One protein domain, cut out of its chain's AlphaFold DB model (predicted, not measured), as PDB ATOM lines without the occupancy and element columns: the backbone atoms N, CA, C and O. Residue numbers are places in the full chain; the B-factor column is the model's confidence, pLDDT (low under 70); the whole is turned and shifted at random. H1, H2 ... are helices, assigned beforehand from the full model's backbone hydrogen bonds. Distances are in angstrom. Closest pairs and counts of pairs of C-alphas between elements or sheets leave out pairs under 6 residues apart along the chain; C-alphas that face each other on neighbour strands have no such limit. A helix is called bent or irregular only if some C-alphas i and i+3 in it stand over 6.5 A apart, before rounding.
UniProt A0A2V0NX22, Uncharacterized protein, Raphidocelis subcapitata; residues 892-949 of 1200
ATOM      1  N   MET A 892     122.209 107.180  74.542       85.50
ATOM      2  CA  MET A 892     122.625 106.115  73.615       85.50
ATOM      3  C   MET A 892     123.152 104.904  74.397       85.50
ATOM      4  O   MET A 892     122.750 103.766  74.158       85.50
ATOM      5  N   THR A 893     123.991 105.157  75.408       85.19
ATOM      6  CA  THR A 893     124.515 104.099  76.281       85.19
ATOM      7  C   THR A 893     123.434 103.475  77.169       85.19
ATOM      8  O   THR A 893     123.465 102.276  77.423       85.19
ATOM      9  N   GLY A 894     122.442 104.244  77.617       85.88
ATOM     10  CA  GLY A 894     121.306 103.750  78.389       85.88
ATOM     11  C   GLY A 894     120.448 102.776  77.585       85.88
ATOM     12  O   GLY A 894     120.109 101.705  78.089       85.88
ATOM     13  N   ILE A 895     120.168 103.101  76.321       86.25
ATOM     14  CA  ILE A 895     119.427 102.240  75.389       86.25
ATOM     15  C   ILE A 895     120.189 100.937  75.141       86.25
ATOM     16  O   ILE A 895     119.633  99.857  75.334       86.25
ATOM     17  N   MET A 896     121.480 101.027  74.805       87.94
ATOM     18  CA  MET A 896     122.328  99.849  74.593       87.94
ATOM     19  C   MET A 896     122.373  98.947  75.843       87.94
ATOM     20  O   MET A 896     122.294  97.726  75.730       87.94
ATOM     21  N   ARG A 897     122.440  99.514  77.062       86.50
ATOM     22  CA  ARG A 897     122.388  98.718  78.307       86.50
ATOM     23  C   ARG A 897     121.037  98.037  78.510       86.50
ATOM     24  O   ARG A 897     121.016  96.868  78.888       86.50
ATOM     25  N   ARG A 898     119.927  98.750  78.279       86.12
ATOM     26  CA  ARG A 898     118.571  98.186  78.409       86.12
ATOM     27  C   ARG A 898     118.386  96.994  77.475       86.12
ATOM     28  O   ARG A 898     117.914  95.954  77.923       86.12
ATOM     29  N   GLU A 899     118.827  97.119  76.228       84.31
ATOM     30  CA  GLU A 899     118.761  96.034  75.250       84.31
ATOM     31  C   GLU A 899     119.576  94.811  75.696       84.31
ATOM     32  O   GLU A 899     119.058  93.699  75.702       84.31
ATOM     33  N   LEU A 900     120.817  95.008  76.150       81.44
ATOM     34  CA  LEU A 900     121.666  93.910  76.630       81.44
ATOM     35  C   LEU A 900     121.137  93.238  77.904       81.44
ATOM     36  O   LEU A 900     121.448  92.075  78.151       81.44
ATOM     37  N   SER A 901     120.357  93.954  78.718       80.38
ATOM     38  CA  SER A 901     119.696  93.391  79.901       80.38
ATOM     39  C   SER A 901     118.409  92.622  79.581       80.38
ATOM     40  O   SER A 901     117.908  91.894  80.437       80.38
ATOM     41  N   ALA A 902     117.861  92.765  78.368       76.06
ATOM     42  CA  ALA A 902     116.629  92.097  77.983       76.06
ATOM     43  C   ALA A 902     116.882  90.598  77.705       76.06
ATOM     44  O   ALA A 902     117.788  90.255  76.941       76.06
ATOM     45  N   PRO A 903     116.061  89.677  78.248       58.84
ATOM     46  CA  PRO A 903     116.249  88.231  78.075       58.84
ATOM     47  C   PRO A 903     116.133  87.766  76.611       58.84
ATOM     48  O   PRO A 903     116.655  86.711  76.258       58.84
ATOM     49  N   SER A 904     115.500  88.560  75.740       57.25
ATOM     50  CA  SER A 904     115.403  88.309  74.296       57.25
ATOM     51  C   SER A 904     116.715  88.540  73.532       57.25
ATOM     52  O   SER A 904     116.875  88.000  72.439       57.25
ATOM     53  N   ALA A 905     117.669  89.299  74.083       52.50
ATOM     54  CA  ALA A 905     118.928  89.635  73.411       52.50
ATOM     55  C   ALA A 905     119.959  88.489  73.419       52.50
ATOM     56  O   ALA A 905     120.930  88.524  72.661       52.50
ATOM     57  N   ALA A 906     119.740  87.448  74.232       50.00
ATOM     58  CA  ALA A 906     120.668  86.325  74.380       50.00
ATOM     59  C   ALA A 906     120.827  85.476  73.099       50.00
ATOM     60  O   ALA A 906     121.825  84.772  72.961       50.00
ATOM     61  N   GLY A 907     119.875  85.547  72.158       50.94
ATOM     62  CA  GLY A 907     119.864  84.712  70.949       50.94
ATOM     63  C   GLY A 907     120.540  85.310  69.708       50.94
ATOM     64  O   GLY A 907     120.990  84.556  68.849       50.94
ATOM     65  N   SER A 908     120.641  86.640  69.575       59.66
ATOM     66  CA  SER A 908     121.159  87.252  68.339       59.66
ATOM     67  C   SER A 908     121.801  88.627  68.555       59.66
ATOM     68  O   SER A 908     121.273  89.653  68.125       59.66
ATOM     69  N   PHE A 909     123.007  88.666  69.129       59.12
ATOM     70  CA  PHE A 909     123.834  89.887  69.153       59.12
ATOM     71  C   PHE A 909     123.981  90.529  67.755       59.12
ATOM     72  O   PHE A 909     124.079  91.748  67.628       59.12
ATOM     73  N   HIS A 910     123.930  89.713  66.695       58.84
ATOM     74  CA  HIS A 910     123.948  90.141  65.294       58.84
ATOM     75  C   HIS A 910     122.792  91.072  64.877       58.84
ATOM     76  O   HIS A 910     122.992  91.860  63.961       58.84
ATOM     77  N   ALA A 911     121.642  91.032  65.555       66.75
ATOM     78  CA  ALA A 911     120.461  91.847  65.241       66.75
ATOM     79  C   ALA A 911     120.202  92.972  66.265       66.75
ATOM     80  O   ALA A 911     119.129  93.571  66.263       66.75
ATOM     81  N   SER A 912     121.164  93.243  67.155       83.69
ATOM     82  CA  SER A 912     121.025  94.231  68.233       83.69
ATOM     83  C   SER A 912     121.325  95.668  67.790       83.69
ATOM     84  O   SER A 912     122.208  95.904  66.956       83.69
ATOM     85  N   PHE A 913     120.661  96.638  68.422       86.06
ATOM     86  CA  PHE A 913     120.973  98.065  68.319       86.06
ATOM     87  C   PHE A 913     122.417  98.330  68.744       86.06
ATOM     88  O   PHE A 913     123.143  99.069  68.082       86.06
ATOM     89  N   THR A 914     122.865  97.662  69.809       88.12
ATOM     90  CA  THR A 914     124.242  97.733  70.315       88.12
ATOM     91  C   THR A 914     125.267  97.443  69.216       88.12
ATOM     92  O   THR A 914     126.211  98.213  69.028       88.12
ATOM     93  N   ARG A 915     125.075  96.362  68.452       87.56
ATOM     94  CA  ARG A 915     125.957  96.034  67.330       87.56
ATOM     95  C   ARG A 915     125.816  97.029  66.185       87.56
ATOM     96  O   ARG A 915     126.834  97.447  65.639       87.56
ATOM     97  N   TYR A 916     124.589  97.423  65.837       89.06
ATOM     98  CA  TYR A 916     124.351  98.405  64.778       89.06
ATOM     99  C   TYR A 916     125.087  99.724  65.053       89.06
ATOM    100  O   TYR A 916     125.801 100.225  64.184       89.06
ATOM    101  N   ALA A 917     124.984 100.245  66.280       89.19
ATOM    102  CA  ALA A 917     125.673 101.453  66.715       89.19
ATOM    103  C   ALA A 917     127.200 101.308  66.599       89.19
ATOM    104  O   ALA A 917     127.864 102.202  66.074       89.19
ATOM    105  N   MET A 918     127.765 100.166  67.010       90.56
ATOM    106  CA  MET A 918     129.201  99.887  66.852       90.56
ATOM    107  C   MET A 918     129.624  99.838  65.373       90.56
ATOM    108  O   MET A 918     130.624 100.454  64.994       90.56
ATOM    109  N   ASP A 919     128.846  99.159  64.523       90.06
ATOM    110  CA  ASP A 919     129.088  99.074  63.079       90.06
ATOM    111  C   ASP A 919     129.000 100.429  62.382       90.06
ATOM    112  O   ASP A 919     129.787 100.700  61.469       90.06
ATOM    113  N   ARG A 920     128.061 101.279  62.794       90.19
ATOM    114  CA  ARG A 920     127.892 102.622  62.243       90.19
ATOM    115  C   ARG A 920     129.026 103.552  62.672       90.19
ATOM    116  O   ARG A 920     129.678 104.125  61.804       90.19
ATOM    117  N   LEU A 921     129.367 103.595  63.964       90.38
ATOM    118  CA  LEU A 921     130.507 104.378  64.470       90.38
ATOM    119  C   LEU A 921     131.829 103.988  63.793       90.38
ATOM    120  O   LEU A 921     132.658 104.851  63.501       90.38
ATOM    121  N   ARG A 922     132.031 102.695  63.511       92.00
ATOM    122  CA  ARG A 922     133.199 102.218  62.761       92.00
ATOM    123  C   ARG A 922     133.180 102.696  61.307       92.00
ATOM    124  O   ARG A 922     134.196 103.209  60.845       92.00
ATOM    125  N   ARG A 923     132.056 102.532  60.595       90.44
ATOM    126  CA  ARG A 923     131.905 102.951  59.186       90.44
ATOM    127  C   ARG A 923     132.077 104.459  59.002       90.44
ATOM    128  O   ARG A 923     132.697 104.878  58.034       90.44
ATOM    129  N   GLU A 924     131.604 105.252  59.958       90.19
ATOM    130  CA  GLU A 924     131.758 106.713  59.987       90.19
ATOM    131  C   GLU A 924     133.163 107.174  60.435       90.19
ATOM    132  O   GLU A 924     133.436 108.369  60.497       90.19
ATOM    133  N   GLY A 925     134.077 106.256  60.784       88.44
ATOM    134  CA  GLY A 925     135.434 106.596  61.228       88.44
ATOM    135  C   GLY A 925     135.522 107.174  62.649       88.44
ATOM    136  O   GLY A 925     136.588 107.629  63.071       88.44
ATOM    137  N   ARG A 926     134.444 107.113  63.443       89.75
ATOM    138  CA  ARG A 926     134.355 107.619  64.830       89.75
ATOM    139  C   ARG A 926     134.977 106.645  65.842       89.75
ATOM    140  O   ARG A 926     134.409 106.331  66.889       89.75
ATOM    141  N   VAL A 927     136.199 106.185  65.563       87.44
ATOM    142  CA  VAL A 927     136.909 105.145  66.339       87.44
ATOM    143  C   VAL A 927     137.091 105.533  67.811       87.44
ATOM    144  O   VAL A 927     136.984 104.688  68.697       87.44
ATOM    145  N   ARG A 928     137.323 106.818  68.108       86.62
ATOM    146  CA  ARG A 928     137.474 107.297  69.494       86.62
ATOM    147  C   ARG A 928     136.215 107.074  70.331       86.62
ATOM    148  O   ARG A 928     136.328 106.746  71.508       86.62
ATOM    149  N   GLU A 929     135.040 107.259  69.742       86.75
ATOM    150  CA  GLU A 929     133.764 107.057  70.431       86.75
ATOM    151  C   GLU A 929     133.467 105.573  70.612       86.75
ATOM    152  O   GLU A 929     133.117 105.158  71.714       86.75
ATOM    153  N   LEU A 930     133.741 104.763  69.584       89.25
ATOM    154  CA  LEU A 930     133.659 103.304  69.661       89.25
ATOM    155  C   LEU A 930     134.507 102.749  70.821       89.25
ATOM    156  O   LEU A 930     134.028 101.939  71.608       89.25
ATOM    157  N   LEU A 931     135.744 103.230  70.984       87.62
ATOM    158  CA  LEU A 931     136.630 102.807  72.075       87.62
ATOM    159  C   LEU A 931     136.189 103.332  73.455       87.62
ATOM    160  O   LEU A 931     136.445 102.684  74.472       87.62
ATOM    161  N   ARG A 932     135.500 104.483  73.523       87.06
ATOM    162  CA  ARG A 932     134.941 105.009  74.785       87.06
ATOM    163  C   ARG A 932     133.830 104.119  75.345       87.06
ATOM    164  O   ARG A 932     133.716 104.047  76.569       87.06
ATOM    165  N   LEU A 933     133.093 103.389  74.499       85.50
ATOM    166  CA  LEU A 933     132.055 102.443  74.941       85.50
ATOM    167  C   LEU A 933     132.609 101.383  75.908       85.50
ATOM    168  O   LEU A 933     131.938 101.015  76.874       85.50
ATOM    169  N   GLY A 934     133.863 100.952  75.722       80.56
ATOM    170  CA  GLY A 934     134.523 100.007  76.628       80.56
ATOM    171  C   GLY A 934     134.608 100.525  78.069       80.56
ATOM    172  O   GLY A 934     134.342  99.783  79.013       80.56
ATOM    173  N   ARG A 935     134.872 101.826  78.250       81.31
ATOM    174  CA  ARG A 935     134.914 102.481  79.573       81.31
ATOM    175  C   ARG A 935     133.528 102.715  80.173       81.31
ATOM    176  O   ARG A 935     133.408 102.906  81.376       81.31
ATOM    177  N   GLN A 936     132.487 102.691  79.347       82.88
ATOM    178  CA  GLN A 936     131.095 102.888  79.750       82.88
ATOM    179  C   GLN A 936     130.384 101.563  80.076       82.88
ATOM    180  O   GLN A 936     129.157 101.536  80.178       82.88
ATOM    181  N   GLY A 937     131.132 100.470  80.271       82.56
ATOM    182  CA  GLY A 937     130.596  99.177  80.708       82.56
ATOM    183  C   GLY A 937     130.246  98.198  79.583       82.56
ATOM    184  O   GLY A 937     129.670  97.157  79.873       82.56
ATOM    185  N   PHE A 938     130.613  98.485  78.328       84.62
ATOM    186  CA  PHE A 938     130.384  97.595  77.173       84.62
ATOM    187  C   PHE A 938     131.627  96.800  76.750       84.62
ATOM    188  O   PHE A 938     131.704  96.321  75.620       84.62
ATOM    189  N   ALA A 939     132.634  96.688  77.622       83.50
ATOM    190  CA  ALA A 939     133.900  96.029  77.307       83.50
ATOM    191  C   ALA A 939     133.745  94.616  76.696       83.50
ATOM    192  O   ALA A 939     134.340  94.389  75.644       83.50
ATOM    193  N   PRO A 940     132.942  93.679  77.246       85.19
ATOM    194  CA  PRO A 940     132.866  92.332  76.677       85.19
ATOM    195  C   PRO A 940     132.200  92.306  75.293       85.19
ATOM    196  O   PRO A 940     132.680  91.611  74.398       85.19
ATOM    197  N   GLN A 941     131.145  93.099  75.073       87.12
ATOM    198  CA  GLN A 941     130.471  93.189  73.772       87.12
ATOM    199  C   GLN A 941     131.365  93.858  72.725       87.12
ATOM    200  O   GLN A 941     131.432  93.398  71.587       87.12
ATOM    201  N   LEU A 942     132.085  94.914  73.120       87.31
ATOM    202  CA  LEU A 942     133.024  95.612  72.250       87.31
ATOM    203  C   LEU A 942     134.186  94.699  71.841       87.31
ATOM    204  O   LEU A 942     134.525  94.657  70.663       87.31
ATOM    205  N   LEU A 943     134.776  93.948  72.777       87.81
ATOM    206  CA  LEU A 943     135.864  93.009  72.478       87.81
ATOM    207  C   LEU A 943     135.398  91.878  71.551       87.81
ATOM    208  O   LEU A 943     136.086  91.562  70.583       87.81
ATOM    209  N   SER A 944     134.204  91.322  71.785       87.94
ATOM    210  CA  SER A 944     133.609  90.312  70.899       87.94
ATOM    211  C   SER A 944     133.348  90.858  69.490       87.94
ATOM    212  O   SER A 944     133.679  90.203  68.504       87.94
ATOM    213  N   TYR A 945     132.816  92.078  69.378       88.00
ATOM    214  CA  TYR A 945     132.591  92.742  68.095       88.00
ATOM    215  C   TYR A 945     133.905  93.040  67.350       88.00
ATOM    216  O   TYR A 945     134.026  92.781  66.151       88.00
ATOM    217  N   LEU A 946     134.909  93.558  68.063       90.25
ATOM    218  CA  LEU A 946     136.210  93.915  67.500       90.25
ATOM    219  C   LEU A 946     137.089  92.702  67.178       90.25
ATOM    220  O   LEU A 946     138.078  92.876  66.473       90.25
ATOM    221  N   ALA A 947     136.733  91.486  67.602       86.75
ATOM    222  CA  ALA A 947     137.444  90.265  67.213       86.75
ATOM    223  C   ALA A 947     137.544  90.093  65.684       86.75
ATOM    224  O   ALA A 947     138.547  89.593  65.182       86.75
ATOM    225  N   ALA A 948     136.550  90.585  64.932       85.06
ATOM    226  CA  ALA A 948     136.576  90.615  63.467       85.06
ATOM    227  C   ALA A 948     137.509  91.698  62.876       85.06
ATOM    228  O   ALA A 948     137.761  91.707  61.672       85.06
ATOM    229  N   TYR A 949     138.022  92.615  63.702       87.88
ATOM    230  CA  TYR A 949     138.837  93.767  63.306       87.88
ATOM    231  C   TYR A 949     140.106  93.874  64.174       87.88
ATOM    232  O   TYR A 949     140.201  94.766  65.028       87.88
TER     233      TYR A 949
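AT A GLANCE: This is residues 892 to 949 of the 1200 residues of an uncharacterized protein of Raphidocelis subcapitata (UniProt A0A2V0NX22). Helix H3 packs on H1 near its first residues and on the long H4 near its last ones, and H4 folds back on itself at a sharp kink near residue 939. Residues 901 to 908, with the short H2, stick out at one end. The printed part has 58 residues with four named helices, H1 to H4 in chain order, and no named strand; the class is all helix. It is compact, with a radius of gyration of the C-alphas of 10.7 A and spans of 31 by 21 by 17 A.

HOW THE PARTS SIT: H1, residues 892 to 901, and H2, residues 903 to 907, are close but not clearly touching; their closest C-alphas, of Glu 899 and Ala 905, are 6.7 A apart. H1 touches H3, residues 913 to 923, with the closest C-alphas, of Met 896 and Thr 914, 5.1 A apart; they run opposite ways at a steep tilt of 44 degrees. H3 touches H4, residues 927 to 946, at the C-alphas of Leu 921 and Leu 930, their closest, 6.2 A apart. H1 and H4 are close but not clearly touching, at 7.5 A between the C-alphas of Thr 893 and Gln 936, the closest. H2 is apart from H3 and H4. Every O i to N i+4 pair is within hydrogen-bond range in H1 and H3, against 9 of 16 in H4 and 0 of 1 in H2, where 0 of 2 O i to N i+3 pairs are.

IN THESE COORDINATES: H1 begins at C-alpha 892, (122.625, 106.115, 73.615), and is 14.5 A long. H2 is 8.7 A long and only just irregular, with C-alphas 904 and 907 6.6 A apart. H3 is 15.1 A long. H4 spans 11.3 A and ends at C-alpha 946, (136.210, 93.915, 67.500); it is irregular, with C-alphas 937 and 940 8.3 A apart, and has a kink of 140 degrees near residue 939.

THE WHOLE: The C-alphas farthest apart, of Pro 903 and Gly 925, are 31.5 A apart. The printed part has no cut, and its three links are tight. Mean pLDDT of the printed part is 82.0; residues 903 to 911 are under 70.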